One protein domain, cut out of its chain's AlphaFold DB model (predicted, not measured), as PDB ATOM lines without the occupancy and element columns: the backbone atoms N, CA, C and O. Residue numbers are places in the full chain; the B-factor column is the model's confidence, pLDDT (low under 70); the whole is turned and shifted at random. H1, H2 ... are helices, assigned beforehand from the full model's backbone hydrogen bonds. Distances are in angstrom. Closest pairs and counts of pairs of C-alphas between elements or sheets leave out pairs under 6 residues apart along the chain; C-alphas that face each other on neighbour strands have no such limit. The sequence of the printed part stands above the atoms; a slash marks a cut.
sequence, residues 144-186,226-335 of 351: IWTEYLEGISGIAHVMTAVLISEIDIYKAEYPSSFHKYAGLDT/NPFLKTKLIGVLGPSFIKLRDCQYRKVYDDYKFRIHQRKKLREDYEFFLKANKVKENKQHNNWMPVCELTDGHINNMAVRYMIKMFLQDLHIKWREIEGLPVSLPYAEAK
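What this domain is: This is residues 144 to 186 and 226 to 335 of the 351 residues of an uncharacterized protein of Epsilonproteobacteria bacterium (UniProt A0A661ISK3). A long, staggered helical hairpin of H5 and H6 runs through the model: H6 reaches into a head where H1, H3 and H4 pack on it and H2 packs on H4, while H5 runs on the other way as an arm. At the arm's tip residues 272 to 278 stick out, and in the long link that folds back to H6 residues 282 to 289 stick out too. The printed part has 153 residues with seven named helices, H1 to H7 in chain order, and no named strand; the class is all helix. The whole is loose, with a radius of gyration of the C-alphas of 18.8 A, and elongated, spanning 61 by 34 by 25 A.

Where its parts are: H1, residues 144 to 147, begins with C-alpha 144 at (197.155, 145.320, 155.801). H2 is residues 157 to 166, 14.2 A long, and H3 is residues 175 to 181, 10.1 A. H4, residues 227 to 243, is 23.2 A long. H5, residues 248 to 276, is the longest helix at 42.9 A and ends with C-alpha 276 at (178.932, 156.378, 102.925). H6, residues 296 to 322, is 38.6 A long, and H7, residues 331 to 335, ends with C-alpha 335 at (184.845, 166.774, 142.520).

How they stand to each other: H6 is the hub, touching four helices. H5 and H6 form a helical hairpin, opposite ways at a steep tilt of 38 degrees; they touch through residues 249 to 261 and 299 to 311 alone, and their closest C-alphas, of Tyr 253 and Met 307, are 5.2 A apart. H4 touches H6 about perpendicular, at 77 degrees, closest at the C-alphas of Gly 238 and Val 304, 5.9 A. H3 touches H6 at a steep tilt of 60 degrees, closest at the C-alphas of Pro 175 and Gln 313, 5.2 A. H1 touches H6, closest at the C-alphas of Ile 144 and Trp 319, 6.1 A. H2 touches H4 at a shallow tilt of 29 degrees, opposite ways, closest at the C-alphas of Glu 166 and Leu 229, 6.7 A; H2 and H6 are apart. H7 touches no helix. Every O i to N i+4 pair is within hydrogen-bond range in H2, H3, H6 and H7, against 10 of 13 in H4 and 24 of 25 in H5; H1 is too short for such a pair.

The domain as a whole: The farthest C-alphas, of Thr 146 and Lys 278, are 62.1 A apart. Residues 187 to 225 are not printed, and C-alphas 186 and 226 are 14.6 A apart across this cut. The link from H5 to H6 is long, with 19 residues. The mean pLDDT of the printed part is 84.8, and residues 269 to 270, 280 to 293 and 328 to 335 are under 70.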
ATOM      1  N   ILE A 144     197.636 145.329 157.197       95.56
ATOM      2  CA  ILE A 144     197.155 145.320 155.801       95.56
ATOM      3  C   ILE A 144     197.158 143.936 155.131       95.56
ATOM      4  O   ILE A 144     196.354 143.690 154.227       95.56
ATOM      5  N   TRP A 145     198.061 143.035 155.537       96.25
ATOM      6  CA  TRP A 145     198.064 141.665 155.036       96.25
ATOM      7  C   TRP A 145     196.882 140.888 155.606       96.25
ATOM      8  O   TRP A 145     196.046 140.418 154.837       96.25
ATOM      9  N   THR A 146     196.813 140.804 156.934       94.69
ATOM     10  CA  THR A 146     195.855 139.975 157.675       94.69
ATOM     11  C   THR A 146     194.412 140.437 157.511       94.69
ATOM     12  O   THR A 146     193.504 139.616 157.472       94.69
ATOM     13  N   GLU A 147     194.182 141.744 157.403       95.06
ATOM     14  CA  GLU A 147     192.827 142.308 157.388       95.06
ATOM     15  C   GLU A 147     192.256 142.498 155.978       95.06
ATOM     16  O   GLU A 147     191.043 142.625 155.816       95.06
ATOM     17  N   TYR A 148     193.104 142.528 154.941       95.19
ATOM     18  CA  TYR A 148     192.647 142.844 153.586       95.19
ATOM     19  C   TYR A 148     193.316 142.018 152.487       95.19
ATOM     20  O   TYR A 148     192.634 141.319 151.737       95.19
ATOM     21  N   LEU A 149     194.642 142.098 152.346       95.88
ATOM     22  CA  LEU A 149     195.323 141.573 151.155       95.88
ATOM     23  C   LEU A 149     195.349 140.042 151.074       95.88
ATOM     24  O   LEU A 149     195.399 139.516 149.963       95.88
ATOM     25  N   GLU A 150     195.291 139.333 152.204       94.69
ATOM     26  CA  GLU A 150     195.245 137.864 152.245       94.69
ATOM     27  C   GLU A 150     193.999 137.294 151.547       94.69
ATOM     28  O   GLU A 150     194.074 136.260 150.884       94.69
ATOM     29  N   GLY A 151     192.867 138.005 151.613       91.81
ATOM     30  CA  GLY A 151     191.616 137.594 150.972       91.81
ATOM     31  C   GLY A 151     191.578 137.803 149.452       91.81
ATOM     32  O   GLY A 151     190.644 137.347 148.791       91.81
ATOM     33  N   ILE A 152     192.568 138.486 148.867       92.94
ATOM     34  CA  ILE A 152     192.549 138.855 147.447       92.94
ATOM     35  C   ILE A 152     193.344 137.850 146.615       92.94
ATOM     36  O   ILE A 152     194.578 137.840 146.596       92.94
ATOM     37  N   SER A 153     192.622 137.068 145.811       92.19
ATOM     38  CA  SER A 153     193.233 136.159 144.838       92.19
ATOM     39  C   SER A 153     194.159 136.909 143.870       92.19
ATOM     40  O   SER A 153     193.763 137.867 143.200       92.19
ATOM     41  N   GLY A 154     195.413 136.461 143.795       89.94
ATOM     42  CA  GLY A 154     196.448 137.017 142.920       89.94
ATOM     43  C   GLY A 154     197.423 137.986 143.568       89.94
ATOM     44  O   GLY A 154     198.363 138.416 142.889       89.94
ATOM     45  N   ILE A 155     197.261 138.268 144.861       93.19
ATOM     46  CA  ILE A 155     198.261 138.955 145.681       93.19
ATOM     47  C   ILE A 155     198.971 137.920 146.549       93.19
ATOM     48  O   ILE A 155     198.351 137.058 147.156       93.19
ATOM     49  N   ALA A 156     200.297 137.997 146.591       91.56
ATOM     50  CA  ALA A 156     201.121 137.160 147.451       91.56
ATOM     51  C   ALA A 156     201.999 138.038 148.341       91.56
ATOM     52  O   ALA A 156     202.238 139.205 148.019       91.56
ATOM     53  N   HIS A 157     202.563 137.443 149.393       95.06
ATOM     54  CA  HIS A 157     203.435 138.105 150.369       95.06
ATOM     55  C   HIS A 157     204.514 138.997 149.735       95.06
ATOM     56  O   HIS A 157     204.749 140.097 150.213       95.06
ATOM     57  N   VAL A 158     205.132 138.580 148.622       95.00
ATOM     58  CA  VAL A 158     206.157 139.383 147.925       95.00
ATOM     59  C   VAL A 158     205.582 140.681 147.349       95.00
ATOM     60  O   VAL A 158     206.219 141.726 147.436       95.00
ATOM     61  N   MET A 159     204.384 140.641 146.757       95.75
ATOM     62  CA  MET A 159     203.739 141.853 146.244       95.75
ATOM     63  C   MET A 159     203.262 142.739 147.394       95.75
ATOM     64  O   MET A 159     203.436 143.950 147.336       95.75
ATOM     65  N   THR A 160     202.722 142.139 148.453       96.75
ATOM     66  CA  THR A 160     202.353 142.867 149.670       96.75
ATOM     67  C   THR A 160     203.558 143.580 150.278       96.75
ATOM     68  O   THR A 160     203.473 144.767 150.571       96.75
ATOM     69  N   ALA A 161     204.709 142.908 150.369       97.00
ATOM     70  CA  ALA A 161     205.960 143.501 150.834       97.00
ATOM     71  C   ALA A 161     206.360 144.726 150.000       97.00
ATOM     72  O   ALA A 161     206.756 145.741 150.557       97.00
ATOM     73  N   VAL A 162     206.211 144.659 148.670       96.81
ATOM     74  CA  VAL A 162     206.463 145.800 147.772       96.81
ATOM     75  C   VAL A 162     205.499 146.957 148.033       96.81
ATOM     76  O   VAL A 162     205.908 148.114 147.990       96.81
ATOM     77  N   LEU A 163     204.215 146.674 148.263       97.00
ATOM     78  CA  LEU A 163     203.238 147.720 148.571       97.00
ATOM     79  C   LEU A 163     203.604 148.415 149.886       97.00
ATOM     80  O   LEU A 163     203.696 149.637 149.903       97.00
ATOM     81  N   ILE A 164     203.905 147.642 150.932       96.31
ATOM     82  CA  ILE A 164     204.335 148.148 152.243       96.31
ATOM     83  C   ILE A 164     205.648 148.936 152.143       96.31
ATOM     84  O   ILE A 164     205.777 150.005 152.733       96.31
ATOM     85  N   SER A 165     206.623 148.460 151.363       95.88
ATOM     86  CA  SER A 165     207.931 149.115 151.273       95.88
ATOM     87  C   SER A 165     207.888 150.459 150.549       95.88
ATOM     88  O   SER A 165     208.650 151.367 150.896       95.88
ATOM     89  N   GLU A 166     207.048 150.581 149.516       95.31
ATOM     90  CA  GLU A 166     207.037 151.743 148.624       95.31
ATOM     91  C   GLU A 166     205.928 152.756 148.934       95.31
ATOM     92  O   GLU A 166     206.062 153.913 148.535       95.31
ATOM     93  N   ILE A 167     204.831 152.350 149.579       94.81
ATOM     94  CA  ILE A 167     203.672 153.215 149.821       94.81
ATOM     95  C   ILE A 167     203.642 153.659 151.280       94.81
ATOM     96  O   ILE A 167     203.606 152.845 152.194       94.81
ATOM     97  N   ASP A 168     203.579 154.973 151.474       92.62
ATOM     98  CA  ASP A 168     203.370 155.597 152.774       92.62
ATOM     99  C   ASP A 168     201.922 156.101 152.865       92.62
ATOM    100  O   ASP A 168     201.554 157.105 152.244       92.62
ATOM    101  N   ILE A 169     201.089 155.368 153.609       92.44
ATOM    102  CA  ILE A 169     199.663 155.677 153.769       92.44
ATOM    103  C   ILE A 169     199.427 156.981 154.544       92.44
ATOM    104  O   ILE A 169     198.457 157.694 154.282       92.44
ATOM    105  N   TYR A 170     200.357 157.343 155.428       90.31
ATOM    106  CA  TYR A 170     200.276 158.532 156.272       90.31
ATOM    107  C   TYR A 170     200.534 159.818 155.482       90.31
ATOM    108  O   TYR A 170     199.999 160.871 155.818       90.31
ATOM    109  N   LYS A 171     201.269 159.727 154.366       90.06
ATOM    110  CA  LYS A 171     201.467 160.836 153.413       90.06
ATOM    111  C   LYS A 171     200.424 160.888 152.296       90.06
ATOM    112  O   LYS A 171     200.342 161.877 151.568       90.06
ATOM    113  N   ALA A 172     199.645 159.826 152.108       89.44
ATOM    114  CA  ALA A 172     198.699 159.703 151.007       89.44
ATOM    115  C   ALA A 172     197.265 159.993 151.462       89.44
ATOM    116  O   ALA A 172     196.490 159.087 151.767       89.44
ATOM    117  N   GLU A 173     196.884 161.268 151.458       87.62
ATOM    118  CA  GLU A 173     195.530 161.693 151.837       87.62
ATOM    119  C   GLU A 173     194.444 161.136 150.897       87.62
ATOM    120  O   GLU A 173     193.427 160.632 151.364       87.62
ATOM    121  N   TYR A 174     194.694 161.136 149.581       89.69
ATOM    122  CA  TYR A 174     193.720 160.749 148.552       89.69
ATOM    123  C   TYR A 174     194.148 159.498 147.760       89.69
ATOM    124  O   TYR A 174     195.341 159.329 147.486       89.69
ATOM    125  N   PRO A 175     193.200 158.692 147.234       89.75
ATOM    126  CA  PRO A 175     193.511 157.586 146.319       89.75
ATOM    127  C   PRO A 175     194.255 158.036 145.052       89.75
ATOM    128  O   PRO A 175     195.103 157.326 144.507       89.75
ATOM    129  N   SER A 176     193.973 159.252 144.576       88.75
ATOM    130  CA  SER A 176     194.664 159.844 143.426       88.75
ATOM    131  C   SER A 176     196.159 160.065 143.692       88.75
ATOM    132  O   SER A 176     196.950 160.014 142.746       88.75
ATOM    133  N   SER A 177     196.569 160.223 144.957       91.00
ATOM    134  CA  SER A 177     197.977 160.290 145.354       91.00
ATOM    135  C   SER A 177     198.694 158.969 145.074       91.00
ATOM    136  O   SER A 177     199.796 158.997 144.525       91.00
ATOM    137  N   PHE A 178     198.052 157.817 145.323       92.75
ATOM    138  CA  PHE A 178     198.595 156.509 144.927       92.75
ATOM    139  C   PHE A 178     198.758 156.422 143.413       92.75
ATOM    140  O   PHE A 178     199.804 156.003 142.919       92.75
ATOM    141  N   HIS A 179     197.744 156.851 142.654       94.38
ATOM    142  CA  HIS A 179     197.810 156.806 141.192       94.38
ATOM    143  C   HIS A 179     198.940 157.680 140.652       94.38
ATOM    144  O   HIS A 179     199.671 157.234 139.769       94.38
ATOM    145  N   LYS A 180     199.112 158.895 141.180       92.81
ATOM    146  CA  LYS A 180     200.193 159.806 140.783       92.81
ATOM    147  C   LYS A 180     201.562 159.236 141.155       92.81
ATOM    148  O   LYS A 180     202.428 159.125 140.289       92.81
ATOM    149  N   TYR A 181     201.734 158.788 142.399       94.69
ATOM    150  CA  TYR A 181     202.993 158.220 142.885       94.69
ATOM    151  C   TYR A 181     203.398 156.950 142.120       94.69
ATOM    152  O   TYR A 181     204.562 156.785 141.760       94.69
ATOM    153  N   ALA A 182     202.437 156.092 141.764       94.81
ATOM    154  CA  ALA A 182     202.655 154.910 140.930       94.81
ATOM    155  C   ALA A 182     202.752 155.214 139.416       94.81
ATOM    156  O   ALA A 182     202.913 154.299 138.604       94.81
ATOM    157  N   GLY A 183     202.622 156.474 138.985       93.50
ATOM    158  CA  GLY A 183     202.673 156.870 137.570       93.50
ATOM    159  C   GLY A 183     201.525 156.303 136.723       93.50
ATOM    160  O   GLY A 183     201.704 155.987 135.532       93.50
ATOM    161  N   LEU A 184     200.364 156.119 137.354       93.31
ATOM    162  CA  LEU A 184     199.083 155.695 136.784       93.31
ATOM    163  C   LEU A 184     198.190 156.883 136.383       93.31
ATOM    164  O   LEU A 184     197.245 156.719 135.608       93.31
ATOM    165  N   ASP A 185     198.513 158.092 136.816       90.44
ATOM    166  CA  ASP A 185     197.858 159.331 136.403       90.44
ATOM    167  C   ASP A 185     198.111 159.695 134.926       90.44
ATOM    168  O   ASP A 185     198.899 159.062 134.214       90.44
ATOM    169  N   THR A 186     197.372 160.679 134.433       85.56
ATOM    170  CA  THR A 186     197.496 161.192 133.065       85.56
ATOM    171  C   THR A 186     198.021 162.618 133.089       85.56
ATOM    172  O   THR A 186     197.678 163.377 133.990       85.56
ATOM    173  N   ASN A 226     207.292 156.828 141.096       94.56
ATOM    174  CA  ASN A 226     208.128 155.683 141.429       94.56
ATOM    175  C   ASN A 226     208.086 154.639 140.293       94.56
ATOM    176  O   ASN A 226     207.075 153.946 140.117       94.56
ATOM    177  N   PRO A 227     209.164 154.477 139.497       94.31
ATOM    178  CA  PRO A 227     209.135 153.567 138.359       94.31
ATOM    179  C   PRO A 227     209.173 152.105 138.770       94.31
ATOM    180  O   PRO A 227     208.641 151.264 138.049       94.31
ATOM    181  N   PHE A 228     209.796 151.805 139.909       94.69
ATOM    182  CA  PHE A 228     209.854 150.455 140.443       94.69
ATOM    183  C   PHE A 228     208.449 149.991 140.832       94.69
ATOM    184  O   PHE A 228     207.982 148.985 140.296       94.69
ATOM    185  N   LEU A 229     207.737 150.779 141.643       95.75
ATOM    186  CA  LEU A 229     206.355 150.493 142.029       95.75
ATOM    187  C   LEU A 229     205.450 150.357 140.797       95.75
ATOM    188  O   LEU A 229     204.704 149.385 140.678       95.75
ATOM    189  N   LYS A 230     205.576 151.262 139.818       95.50
ATOM    190  CA  LYS A 230     204.828 151.173 138.556       95.50
ATOM    191  C   LYS A 230     205.043 149.845 137.832       95.50
ATOM    192  O   LYS A 230     204.082 149.235 137.359       95.50
ATOM    193  N   THR A 231     206.294 149.400 137.718       95.06
ATOM    194  CA  THR A 231     206.633 148.121 137.083       95.06
ATOM    195  C   THR A 231     206.051 146.943 137.859       95.06
ATOM    196  O   THR A 231     205.551 146.012 137.231       95.06
ATOM    197  N   LYS A 232     206.058 146.972 139.196       96.19
ATOM    198  CA  LYS A 232     205.465 145.901 140.012       96.19
ATOM    199  C   LYS A 232     203.947 145.857 139.881       96.19
ATOM    200  O   LYS A 232     203.394 144.788 139.651       96.19
ATOM    201  N   LEU A 233     203.281 147.003 139.883       96.56
ATOM    202  CA  LEU A 233     201.833 147.074 139.726       96.56
ATOM    203  C   LEU A 233     201.365 146.668 138.319       96.56
ATOM    204  O   LEU A 233     200.522 145.792 138.165       96.56
ATOM    205  N   ILE A 234     201.920 147.270 137.264       94.75
ATOM    206  CA  ILE A 234     201.445 147.021 135.891       94.75
ATOM    207  C   ILE A 234     202.043 145.736 135.315       94.75
ATOM    208  O   ILE A 234     201.352 144.994 134.627       94.75
ATOM    209  N   GLY A 235     203.332 145.489 135.550       92.50
ATOM    210  CA  GLY A 235     204.080 144.408 134.904       92.50
ATOM    211  C   GLY A 235     204.037 143.074 135.644       92.50
ATOM    212  O   GLY A 235     204.286 142.046 135.022       92.50
ATOM    213  N   VAL A 236     203.723 143.071 136.945       94.00
ATOM    214  CA  VAL A 236     203.680 141.846 137.761       94.00
ATOM    215  C   VAL A 236     202.272 141.604 138.299       94.00
ATOM    216  O   VAL A 236     201.670 140.581 137.977       94.00
ATOM    217  N   LEU A 237     201.715 142.557 139.052       95.62
ATOM    218  CA  LEU A 237     200.400 142.408 139.680       95.62
ATOM    219  C   LEU A 237     199.264 142.342 138.652       95.62
ATOM    220  O   LEU A 237     198.422 141.455 138.728       95.62
ATOM    221  N   GLY A 238     199.276 143.218 137.642       95.50
ATOM    222  CA  GLY A 238     198.263 143.225 136.582       95.50
ATOM    223  C   GLY A 238     198.110 141.865 135.886       95.50
ATOM    224  O   GLY A 238     197.015 141.302 135.883       95.50
ATOM    225  N   PRO A 239     199.192 141.278 135.342       94.75
ATOM    226  CA  PRO A 239     199.155 139.931 134.790       94.75
ATOM    227  C   PRO A 239     198.748 138.849 135.796       94.75
ATOM    228  O   PRO A 239     198.127 137.876 135.379       94.75
ATOM    229  N   SER A 240     199.086 138.997 137.085       94.31
ATOM    230  CA  SER A 240     198.661 138.066 138.142       94.31
ATOM    231  C   SER A 240     197.134 138.013 138.249       94.31
ATOM    232  O   SER A 240     196.544 136.945 138.085       94.31
ATOM    233  N   PHE A 241     196.486 139.175 138.386       95.31
ATOM    234  CA  PHE A 241     195.023 139.284 138.415       95.31
ATOM    235  C   PHE A 241     194.364 138.765 137.142       95.31
ATOM    236  O   PHE A 241     193.322 138.125 137.202       95.31
ATOM    237  N   ILE A 242     194.973 138.995 135.977       95.00
ATOM    238  CA  ILE A 242     194.397 138.530 134.711       95.00
ATOM    239  C   ILE A 242     194.473 137.005 134.588       95.00
ATOM    240  O   ILE A 242     193.537 136.382 134.090       95.00
ATOM    241  N   LYS A 243     195.580 136.386 135.010       92.44
ATOM    242  CA  LYS A 243     195.771 134.932 134.889       92.44
ATOM    243  C   LYS A 243     194.858 134.135 135.822       92.44
ATOM    244  O   LYS A 243     194.515 133.003 135.485       92.44
ATOM    245  N   LEU A 244     194.457 134.713 136.950       89.06
ATOM    246  CA  LEU A 244     193.577 134.081 137.929       89.06
ATOM    247  C   LEU A 244     192.124 134.473 137.658       89.06
ATOM    248  O   LEU A 244     191.730 135.620 137.843       89.06
ATOM    249  N   ARG A 245     191.322 133.509 137.194       76.81
ATOM    250  CA  ARG A 245     189.934 133.756 136.767       76.81
ATOM    251  C   ARG A 245     189.037 134.257 137.901       76.81
ATOM    252  O   ARG A 245     188.190 135.103 137.645       76.81
ATOM    253  N   ASP A 246     189.288 133.804 139.127       83.88
ATOM    254  CA  ASP A 246     188.462 134.107 140.304       83.88
ATOM    255  C   ASP A 246     188.867 135.411 141.018       83.88
ATOM    256  O   ASP A 246     188.377 135.723 142.100       83.88
ATOM    257  N   CYS A 247     189.788 136.194 140.447       89.75
ATOM    258  CA  CYS A 247     190.177 137.477 141.021       89.75
ATOM    259  C   CYS A 247     189.081 138.532 140.804       89.75
ATOM    260  O   CYS A 247     188.697 138.804 139.668       89.75
ATOM    261  N   GLN A 248     188.646 139.226 141.862       91.06
ATOM    262  CA  GLN A 248     187.642 140.297 141.759       91.06
ATOM    263  C   GLN A 248     188.019 141.404 140.753       91.06
ATOM    264  O   GLN A 248     187.170 141.932 140.033       91.06
ATOM    265  N   TYR A 249     189.314 141.707 140.624       95.31
ATOM    266  CA  TYR A 249     189.814 142.721 139.695       95.31
ATOM    267  C   TYR A 249     189.824 142.257 138.238       95.31
ATOM    268  O   TYR A 249     189.856 143.090 137.329       95.31
ATOM    269  N   ARG A 250     189.724 140.947 137.987       94.81
ATOM    270  CA  ARG A 250     189.616 140.415 136.627       94.81
ATOM    271  C   ARG A 250     188.365 140.934 135.926       94.81
ATOM    272  O   ARG A 250     188.454 141.367 134.779       94.81
ATOM    273  N   LYS A 251     187.233 140.964 136.636       93.38
ATOM    274  CA  LYS A 251     185.969 141.498 136.117       93.38
ATOM    275  C   LYS A 251     186.103 142.971 135.729       93.38
ATOM    276  O   LYS A 251     185.730 143.348 134.626       93.38
ATOM    277  N   VAL A 252     186.739 143.781 136.580       94.88
ATOM    278  CA  VAL A 252     187.018 145.202 136.300       94.88
ATOM    279  C   VAL A 252     187.821 145.375 135.005       94.88
ATOM    280  O   VAL A 252     187.538 146.272 134.208       94.88
ATOM    281  N   TYR A 253     188.822 144.521 134.779       96.19
ATOM    282  CA  TYR A 253     189.598 144.510 133.540       96.19
ATOM    283  C   TYR A 253     188.747 144.123 132.324       96.19
ATOM    284  O   TYR A 253     188.783 144.840 131.320       96.19
ATOM    285  N   ASP A 254     187.990 143.026 132.406       94.94
ATOM    286  CA  ASP A 254     187.190 142.511 131.291       94.94
ATOM    287  C   ASP A 254     186.066 143.495 130.913       94.94
ATOM    288  O   ASP A 254     185.934 143.836 129.735       94.94
ATOM    289  N   ASP A 255     185.348 144.049 131.895       94.38
ATOM    290  CA  ASP A 255     184.281 145.040 131.695       94.38
ATOM    291  C   ASP A 255     184.824 146.320 131.039       94.38
ATOM    292  O   ASP A 255     184.263 146.846 130.071       94.38
ATOM    293  N   TYR A 256     185.964 146.824 131.527       93.75
ATOM    294  CA  TYR A 256     186.594 148.014 130.958       93.75
ATOM    295  C   TYR A 256     187.091 147.770 129.531       93.75
ATOM    296  O   TYR A 256     186.922 148.621 128.652       93.75
ATOM    297  N   LYS A 257     187.706 146.608 129.290       93.25
ATOM    298  CA  LYS A 257     188.192 146.202 127.972       93.25
ATOM    299  C   LYS A 257     187.036 146.076 126.984       93.25
ATOM    300  O   LYS A 257     187.105 146.661 125.903       93.25
ATOM    301  N   PHE A 258     185.959 145.399 127.376       92.94
ATOM    302  CA  PHE A 258     184.741 145.264 126.580       92.94
ATOM    303  C   PHE A 258     184.146 146.631 126.228       92.94
ATOM    304  O   PHE A 258     183.870 146.902 125.060       92.94
ATOM    305  N   ARG A 259     184.052 147.547 127.202       89.69
ATOM    306  CA  ARG A 259     183.569 148.916 126.972       89.69
ATOM    307  C   ARG A 259     184.387 149.666 125.920       89.69
ATOM    308  O   ARG A 259     183.810 150.365 125.087       89.69
ATOM    309  N   ILE A 260     185.716 149.542 125.936       86.75
ATOM    310  CA  ILE A 260     186.567 150.185 124.924       86.75
ATOM    311  C   ILE A 260     186.385 149.533 123.556       86.75
ATOM    312  O   ILE A 260     186.265 150.261 122.573       86.75
ATOM    313  N   HIS A 261     186.320 148.201 123.479       85.75
ATOM    314  CA  HIS A 261     186.049 147.513 122.213       85.75
ATOM    315  C   HIS A 261     184.703 147.940 121.619       85.75
ATOM    316  O   HIS A 261     184.640 148.263 120.435       85.75
ATOM    317  N   GLN A 262     183.655 148.038 122.438       85.25
ATOM    318  CA  GLN A 262     182.346 148.507 121.990       85.25
ATOM    319  C   GLN A 262     182.403 149.959 121.504       85.25
ATOM    320  O   GLN A 262     181.866 150.276 120.446       85.25
ATOM    321  N   ARG A 263     183.096 150.846 122.231       78.75
ATOM    322  CA  ARG A 263     183.287 152.245 121.810       78.75
ATOM    323  C   ARG A 263     184.073 152.349 120.501       78.75
ATOM    324  O   ARG A 263     183.756 153.208 119.683       78.75
ATOM    325  N   LYS A 264     185.088 151.501 120.313       78.62
ATOM    326  CA  LYS A 264     185.869 151.419 119.075       78.62
ATOM    327  C   LYS A 264     184.978 151.018 117.904       78.62
ATOM    328  O   LYS A 264     184.930 151.755 116.928       78.62
ATOM    329  N   LYS A 265     184.200 149.946 118.062       75.50
ATOM    330  CA  LYS A 265     183.250 149.478 117.050       75.50
ATOM    331  C   LYS A 265     182.226 150.556 116.676       75.50
ATOM    332  O   LYS A 265     182.082 150.875 115.507       75.50
ATOM    333  N   LEU A 266     181.600 151.197 117.669       72.44
ATOM    334  CA  LEU A 266     180.646 152.292 117.433       72.44
ATOM    335  C   LEU A 266     181.263 153.455 116.645       72.44
ATOM    336  O   LEU A 266     180.585 154.092 115.842       72.44
ATOM    337  N   ARG A 267     182.544 153.751 116.884       72.38
ATOM    338  CA  ARG A 267     183.257 154.796 116.151       72.38
ATOM    339  C   ARG A 267     183.566 154.378 114.716       72.38
ATOM    340  O   ARG A 267     183.374 155.189 113.821       72.38
ATOM    341  N   GLU A 268     184.014 153.146 114.504       72.69
ATOM    342  CA  GLU A 268     184.243 152.592 113.164       72.69
ATOM    343  C   GLU A 268     182.944 152.597 112.342       72.69
ATOM    344  O   GLU A 268     182.941 153.049 111.197       72.69
ATOM    345  N   ASP A 269     181.826 152.201 112.957       68.69
ATOM    346  CA  ASP A 269     180.495 152.232 112.346       68.69
ATOM    347  C   ASP A 269     180.076 153.674 111.979       68.69
ATOM    348  O   ASP A 269     179.539 153.921 110.896       68.69
ATOM    349  N   TYR A 270     180.365 154.655 112.844       66.94
ATOM    350  CA  TYR A 270     180.090 156.075 112.587       66.94
ATOM    351  C   TYR A 270     180.969 156.659 111.470       66.94
ATOM    352  O   TYR A 270     180.467 157.359 110.589       66.94
ATOM    353  N   GLU A 271     182.266 156.351 111.457       72.94
ATOM    354  CA  GLU A 271     183.192 156.773 110.398       72.94
ATOM    355  C   GLU A 271     182.794 156.164 109.043       72.94
ATOM    356  O   GLU A 271     182.807 156.855 108.017       72.94
ATOM    357  N   PHE A 272     182.346 154.903 109.033       72.06
ATOM    358  CA  PHE A 272     181.762 154.266 107.855       72.06
ATOM    359  C   PHE A 272     180.495 154.992 107.384       72.06
ATOM    360  O   PHE A 272     180.377 155.307 106.197       72.06
ATOM    361  N   PHE A 273     179.577 155.322 108.300       70.62
ATOM    362  CA  PHE A 273     178.361 156.080 107.998       70.62
ATOM    363  C   PHE A 273     178.660 157.461 107.389       70.62
ATOM    364  O   PHE A 273     178.057 157.825 106.376       70.62
ATOM    365  N   LEU A 274     179.605 158.222 107.956       75.25
ATOM    366  CA  LEU A 274     180.008 159.532 107.422       75.25
ATOM    367  C   LEU A 274     180.557 159.412 105.996       75.25
ATOM    368  O   LEU A 274     180.177 160.187 105.112       75.25
ATOM    369  N   LYS A 275     181.409 158.405 105.757       76.31
ATOM    370  CA  LYS A 275     182.002 158.133 104.444       76.31
ATOM    371  C   LYS A 275     180.949 157.714 103.416       76.31
ATOM    372  O   LYS A 275     180.974 158.222 102.296       76.31
ATOM    373  N   ALA A 276     180.019 156.835 103.792       74.88
ATOM    374  CA  ALA A 276     178.932 156.378 102.925       74.88
ATOM    375  C   ALA A 276     178.007 157.531 102.500       74.88
ATOM    376  O   ALA A 276     177.598 157.600 101.342       74.88
ATOM    377  N   ASN A 277     177.745 158.478 103.406       76.69
ATOM    378  CA  ASN A 277     176.847 159.612 103.167       76.69
ATOM    379  C   ASN A 277     177.552 160.889 102.673       76.69
ATOM    380  O   ASN A 277     176.910 161.930 102.550       76.69
ATOM    381  N   LYS A 278     178.861 160.838 102.380       74.25
ATOM    382  CA  LYS A 278     179.672 161.987 101.918       74.25
ATOM    383  C   LYS A 278     179.584 163.219 102.840       74.25
ATOM    384  O   LYS A 278     179.741 164.353 102.385       74.25
ATOM    385  N   VAL A 279     179.357 163.006 104.135       70.31
ATOM    386  CA  VAL A 279     179.281 164.079 105.136       70.31
ATOM    387  C   VAL A 279     180.703 164.449 105.560       70.31
ATOM    388  O   VAL A 279     181.492 163.580 105.929       70.31
ATOM    389  N   LYS A 280     181.059 165.739 105.501       57.56
ATOM    390  CA  LYS A 280     182.361 166.220 105.989       57.56
ATOM    391  C   LYS A 280     182.342 166.279 107.516       57.56
ATOM    392  O   LYS A 280     181.508 166.968 108.095       57.56
ATOM    393  N   GLU A 281     183.271 165.573 108.156       59.81
ATOM    394  CA  GLU A 281     183.440 165.618 109.609       59.81
ATOM    395  C   GLU A 281     183.915 167.012 110.046       59.81
ATOM    396  O   GLU A 281     184.858 167.576 109.476       59.81
ATOM    397  N   ASN A 282     183.268 167.575 111.067       53.00
ATOM    398  CA  ASN A 282     183.666 168.854 111.637       53.00
ATOM    399  C   ASN A 282     184.845 168.616 112.597       53.00
ATOM    400  O   ASN A 282     184.661 168.160 113.722       53.00
ATOM    401  N   LYS A 283     186.076 168.883 112.142       52.62
ATOM    402  CA  LYS A 283     187.334 168.523 112.836       52.62
ATOM    403  C   LYS A 283     187.602 169.270 114.156       52.62
ATOM    404  O   LYS A 283     188.653 169.072 114.759       52.62
ATOM    405  N   GLN A 284     186.689 170.125 114.612       46.19
ATOM    406  CA  GLN A 284     186.893 171.010 115.764       46.19
ATOM    407  C   GLN A 284     186.938 170.306 117.136       46.19
ATOM    408  O   GLN A 284     187.258 170.962 118.122       46.19
ATOM    409  N   HIS A 285     186.694 168.991 117.235       39.91
ATOM    410  CA  HIS A 285     186.596 168.291 118.529       39.91
ATOM    411  C   HIS A 285     187.586 167.138 118.770       39.91
ATOM    412  O   HIS A 285     187.417 166.368 119.718       39.91
ATOM    413  N   ASN A 286     188.655 167.008 117.981       40.16
ATOM    414  CA  ASN A 286     189.392 165.741 117.931       40.16
ATOM    415  C   ASN A 286     190.796 165.843 118.543       40.16
ATOM    416  O   ASN A 286     191.781 165.481 117.915       40.16
ATOM    417  N   ASN A 287     190.878 166.286 119.800       39.47
ATOM    418  CA  ASN A 287     192.127 166.309 120.574       39.47
ATOM    419  C   ASN A 287     192.406 165.008 121.350       39.47
ATOM    420  O   ASN A 287     193.091 164.978 122.368       39.47
ATOM    421  N   TRP A 288     191.810 163.915 120.888       46.38
ATOM    422  CA  TRP A 288     191.949 162.580 121.446       46.38
ATOM    423  C   TRP A 288     192.399 161.677 120.310       46.38
ATOM    424  O   TRP A 288     191.797 161.734 119.236       46.38
ATOM    425  N   MET A 289     193.409 160.829 120.543       47.31
ATOM    426  CA  MET A 289     193.762 159.784 119.577       47.31
ATOM    427  C   MET A 289     192.473 159.052 119.185       47.31
ATOM    428  O   MET A 289     191.720 158.635 120.080       47.31
ATOM    429  N   PRO A 290     192.143 158.985 117.888       54.94
ATOM    430  CA  PRO A 290     190.835 158.536 117.485       54.94
ATOM    431  C   PRO A 290     190.680 157.068 117.905       54.94
ATOM    432  O   PRO A 290     191.565 156.246 117.693       54.94
ATOM    433  N   VAL A 291     189.585 156.740 118.602       54.91
ATOM    434  CA  VAL A 291     189.373 155.420 119.244       54.91
ATOM    435  C   VAL A 291     189.510 154.263 118.228       54.91
ATOM    436  O   VAL A 291     189.864 153.154 118.624       54.91
ATOM    437  N   CYS A 292     189.306 154.532 116.933       50.00
ATOM    438  CA  CYS A 292     189.506 153.607 115.814       50.00
ATOM    439  C   CYS A 292     190.979 153.189 115.596       50.00
ATOM    440  O   CYS A 292     191.233 152.078 115.139       50.00
ATOM    441  N   GLU A 293     191.964 153.984 116.024       62.56
ATOM    442  CA  GLU A 293     193.403 153.681 115.893       62.56
ATOM    443  C   GLU A 293     193.983 152.900 117.091       62.56
ATOM    444  O   GLU A 293     195.175 152.575 117.142       62.56
ATOM    445  N   LEU A 294     193.159 152.561 118.091       71.88
ATOM    446  CA  LEU A 294     193.614 151.776 119.237       71.88
ATOM    447  C   LEU A 294     193.853 150.314 118.836       71.88
ATOM    448  O   LEU A 294     192.919 149.566 118.542       71.88
ATOM    449  N   THR A 295     195.115 149.886 118.881       81.50
ATOM    450  CA  THR A 295     195.489 148.469 118.779       81.50
ATOM    451  C   THR A 295     194.991 147.689 119.998       81.50
ATOM    452  O   THR A 295     194.859 148.246 121.090       81.50
ATOM    453  N   ASP A 296     194.796 146.376 119.862       84.69
ATOM    454  CA  ASP A 296     194.414 145.516 120.995       84.69
ATOM    455  C   ASP A 296     195.422 145.588 122.150       84.69
ATOM    456  O   ASP A 296     195.046 145.512 123.321       84.69
ATOM    457  N   GLY A 297     196.703 145.808 121.836       85.88
ATOM    458  CA  GLY A 297     197.744 146.063 122.828       85.88
ATOM    459  C   GLY A 297     197.506 147.358 123.613       85.88
ATOM    460  O   GLY A 297     197.630 147.363 124.840       85.88
ATOM    461  N   HIS A 298     197.115 148.446 122.941       83.06
ATOM    462  CA  HIS A 298     196.740 149.695 123.610       83.06
ATOM    463  C   HIS A 298     195.502 149.510 124.489       83.06
ATOM    464  O   HIS A 298     195.535 149.897 125.658       83.06
ATOM    465  N   ILE A 299     194.456 148.857 123.972       88.38
ATOM    466  CA  ILE A 299     193.227 148.574 124.727       88.38
ATOM    467  C   ILE A 299     193.552 147.748 125.977       88.38
ATOM    468  O   ILE A 299     193.137 148.098 127.082       88.38
ATOM    469  N   ASN A 300     194.359 146.696 125.825       92.25
ATOM    470  CA  ASN A 300     194.819 145.874 126.938       92.25
ATOM    471  C   ASN A 300     195.570 146.702 127.989       92.25
ATOM    472  O   ASN A 300     195.268 146.604 129.175       92.25
ATOM    473  N   ASN A 301     196.515 147.547 127.573       90.38
ATOM    474  CA  ASN A 301     197.290 148.375 128.498       90.38
ATOM    475  C   ASN A 301     196.415 149.400 129.234       90.38
ATOM    476  O   ASN A 301     196.629 149.653 130.421       90.38
ATOM    477  N   MET A 302     195.411 149.965 128.558       89.19
ATOM    478  CA  MET A 302     194.426 150.847 129.184       89.19
ATOM    479  C   MET A 302     193.580 150.096 130.216       89.19
ATOM    480  O   MET A 302     193.396 150.603 131.321       89.19
ATOM    481  N   ALA A 303     193.120 148.887 129.888       93.88
ATOM    482  CA  ALA A 303     192.343 148.047 130.795       93.88
ATOM    483  C   ALA A 303     193.150 147.606 132.022       93.88
ATOM    484  O   ALA A 303     192.669 147.749 133.144       93.88
ATOM    485  N   VAL A 304     194.406 147.175 131.844       95.12
ATOM    486  CA  VAL A 304     195.315 146.860 132.963       95.12
ATOM    487  C   VAL A 304     195.497 148.082 133.861       95.12
ATOM    488  O   VAL A 304     195.391 147.981 135.081       95.12
ATOM    489  N   ARG A 305     195.752 149.258 133.273       93.94
ATOM    490  CA  ARG A 305     195.940 150.501 134.031       93.94
ATOM    491  C   ARG A 305     194.694 150.860 134.836       93.94
ATOM    492  O   ARG A 305     194.832 151.258 135.986       93.94
ATOM    493  N   TYR A 306     193.506 150.732 134.247       94.62
ATOM    494  CA  TYR A 306     192.245 151.008 134.934       94.62
ATOM    495  C   TYR A 306     191.987 150.022 136.077       94.62
ATOM    496  O   TYR A 306     191.728 150.452 137.194       94.62
ATOM    497  N   MET A 307     192.158 148.723 135.829       96.31
ATOM    498  CA  MET A 307     192.043 147.680 136.850       96.31
ATOM    499  C   MET A 307     192.950 147.963 138.054       96.31
ATOM    500  O   MET A 307     192.488 147.966 139.191       96.31
ATOM    501  N   ILE A 308     194.229 148.271 137.812       97.25
ATOM    502  CA  ILE A 308     195.179 148.595 138.883       97.25
ATOM    503  C   ILE A 308     194.789 149.880 139.623       97.25
ATOM    504  O   ILE A 308     194.993 149.966 140.830       97.25
ATOM    505  N   LYS A 309     194.215 150.880 138.941       95.50
ATOM    506  CA  LYS A 309     193.701 152.082 139.616       95.50
ATOM    507  C   LYS A 309     192.573 151.756 140.591       95.50
ATOM    508  O   LYS A 309     192.580 152.321 141.680       95.50
ATOM    509  N   MET A 310     191.645 150.879 140.206       95.81
ATOM    510  CA  MET A 310     190.551 150.452 141.088       95.81
ATOM    511  C   MET A 310     191.100 149.677 142.287       95.81
ATOM    512  O   MET A 310     190.809 150.039 143.417       95.81
ATOM    513  N   PHE A 311     192.026 148.738 142.061       96.31
ATOM    514  CA  PHE A 311     192.719 148.054 143.157       96.31
ATOM    515  C   PHE A 311     193.399 149.023 144.135       96.31
ATOM    516  O   PHE A 311     193.233 148.899 145.342       96.31
ATOM    517  N   LEU A 312     194.151 150.007 143.633       96.06
ATOM    518  CA  LEU A 312     194.818 150.986 144.496       96.06
ATOM    519  C   LEU A 312     193.838 151.888 145.247       96.06
ATOM    520  O   LEU A 312     194.185 152.391 146.311       96.06
ATOM    521  N   GLN A 313     192.650 152.121 144.691       94.12
ATOM    522  CA  GLN A 313     191.607 152.872 145.373       94.12
ATOM    523  C   GLN A 313     191.048 152.071 146.550       94.12
ATOM    524  O   GLN A 313     191.000 152.602 147.656       94.12
ATOM    525  N   ASP A 314     190.719 150.796 146.340       94.44
ATOM    526  CA  ASP A 314     190.245 149.926 147.419       94.44
ATOM    527  C   ASP A 314     191.330 149.727 148.485       94.44
ATOM    528  O   ASP A 314     191.053 149.816 149.677       94.44
ATOM    529  N   LEU A 315     192.586 149.534 148.056       96.00
ATOM    530  CA  LEU A 315     193.743 149.446 148.946       96.00
ATOM    531  C   LEU A 315     193.884 150.699 149.809       96.00
ATOM    532  O   LEU A 315     194.106 150.581 151.005       96.00
ATOM    533  N   HIS A 316     193.774 151.891 149.218       94.88
ATOM    534  CA  HIS A 316     193.877 153.150 149.955       94.88
ATOM    535  C   HIS A 316     192.782 153.270 151.015       94.88
ATOM    536  O   HIS A 316     193.093 153.549 152.169       94.88
ATOM    537  N   ILE A 317     191.531 153.002 150.636       92.50
ATOM    538  CA  ILE A 317     190.381 153.067 151.542       92.50
ATOM    539  C   ILE A 317     190.581 152.096 152.705       92.50
ATOM    540  O   ILE A 317     190.587 152.517 153.859       92.50
ATOM    541  N   LYS A 318     190.835 150.819 152.402       94.56
ATOM    542  CA  LYS A 318     190.986 149.770 153.414       94.56
ATOM    543  C   LYS A 318     192.182 150.013 154.321       94.56
ATOM    544  O   LYS A 318     192.066 149.877 155.530       94.56
ATOM    545  N   TRP A 319     193.314 150.440 153.771       95.19
ATOM    546  CA  TRP A 319     194.493 150.725 154.584       95.19
ATOM    547  C   TRP A 319     194.272 151.930 155.502       95.19
ATOM    548  O   TRP A 319     194.661 151.889 156.663       95.19
ATOM    549  N   ARG A 320     193.581 152.982 155.044       93.12
ATOM    550  CA  ARG A 320     193.226 154.102 155.930       93.12
ATOM    551  C   ARG A 320     192.245 153.695 157.020       93.12
ATOM    552  O   ARG A 320     192.431 154.138 158.145       93.12
ATOM    553  N   GLU A 321     191.255 152.855 156.715       92.69
ATOM    554  CA  GLU A 321     190.336 152.302 157.721       92.69
ATOM    555  C   GLU A 321     191.102 151.549 158.820       92.69
ATOM    556  O   GLU A 321     190.885 151.821 159.998       92.69
ATOM    557  N   ILE A 322     192.047 150.686 158.431       92.38
ATOM    558  CA  ILE A 322     192.875 149.882 159.347       92.38
ATOM    559  C   ILE A 322     193.736 150.768 160.262       92.38
ATOM    560  O   ILE A 322     193.779 150.563 161.471       92.38
ATOM    561  N   GLU A 323     194.378 151.806 159.720       90.56
ATOM    562  CA  GLU A 323     195.195 152.743 160.518       90.56
ATOM    563  C   GLU A 323     194.331 153.806 161.251       90.56
ATOM    564  O   GLU A 323     194.827 154.684 161.969       90.56
ATOM    565  N   GLY A 324     193.006 153.772 161.064       89.00
ATOM    566  CA  GLY A 324     192.057 154.745 161.606       89.00
ATOM    567  C   GLY A 324     192.302 156.177 161.112       89.00
ATOM    568  O   GLY A 324     192.155 157.130 161.883       89.00
ATOM    569  N   LEU A 325     192.741 156.330 159.864       88.25
ATOM    570  CA  LEU A 325     192.941 157.602 159.174       88.25
ATOM    571  C   LEU A 325     191.638 158.043 158.477       88.25
ATOM    572  O   LEU A 325     190.871 157.198 158.017       88.25
ATOM    573  N   PRO A 326     191.377 159.355 158.324       85.69
ATOM    574  CA  PRO A 326     190.150 159.824 157.683       85.69
ATOM    575  C   PRO A 326     190.113 159.398 156.214       85.69
ATOM    576  O   PRO A 326     191.033 159.715 155.460       85.69
ATOM    577  N   VAL A 327     189.071 158.685 155.791       81.50
ATOM    578  CA  VAL A 327     188.909 158.242 154.398       81.50
ATOM    579  C   VAL A 327     188.286 159.370 153.579       81.50
ATOM    580  O   VAL A 327     187.176 159.819 153.858       81.50
ATOM    581  N   SER A 328     188.998 159.839 152.555       69.12
ATOM    582  CA  SER A 328     188.462 160.826 151.616       69.12
ATOM    583  C   SER A 328     187.388 160.199 150.723       69.12
ATOM    584  O   SER A 328     187.591 159.093 150.216       69.12
ATOM    585  N   LEU A 329     186.305 160.928 150.446       63.97
ATOM    586  CA  LEU A 329     185.285 160.500 149.484       63.97
ATOM    587  C   LEU A 329     185.888 160.248 148.084       63.97
ATOM    588  O   LEU A 329     186.849 160.926 147.695       63.97
ATOM    589  N   PRO A 330     185.331 159.310 147.289       63.03
ATOM    590  CA  PRO A 330     185.772 159.062 145.919       63.03
ATOM    591  C   PRO A 330     185.806 160.346 145.077       63.03
ATOM    592  O   PRO A 330     184.910 161.180 145.170       63.03
ATOM    593  N   TYR A 331     186.801 160.497 144.191       56.75
ATOM    594  CA  TYR A 331     186.961 161.698 143.347       56.75
ATOM    595  C   TYR A 331     185.691 162.058 142.552       56.75
ATOM    596  O   TYR A 331     185.367 163.235 142.395       56.75
ATOM    597  N   ALA A 332     184.963 161.045 142.070       56.69
ATOM    598  CA  ALA A 332     183.701 161.230 141.354       56.69
ATOM    599  C   ALA A 332     182.637 161.932 142.215       56.69
ATOM    600  O   ALA A 332     181.916 162.795 141.723       56.69
ATOM    601  N   GLU A 333     182.603 161.640 143.511       58.81
ATOM    602  CA  GLU A 333     181.685 162.268 144.458       58.81
ATOM    603  C   GLU A 333     182.213 163.632 144.909       58.81
ATOM    604  O   GLU A 333     181.489 164.622 144.857       58.81
ATOM    605  N   ALA A 334     183.498 163.707 145.266       53.66
ATOM    606  CA  ALA A 334     184.113 164.902 145.840       53.66
ATOM    607  C   ALA A 334     184.320 166.056 144.842       53.66
ATOM    608  O   ALA A 334     184.336 167.219 145.243       53.66
ATOM    609  N   LYS A 335     184.538 165.761 143.551       56.81
ATOM    610  CA  LYS A 335     184.845 166.774 142.520       56.81
ATOM    611  C   LYS A 335     183.846 166.820 141.370       56.81
ATOM    612  O   LYS A 335     183.690 167.883 140.780       56.81
TER     613      LYS A 335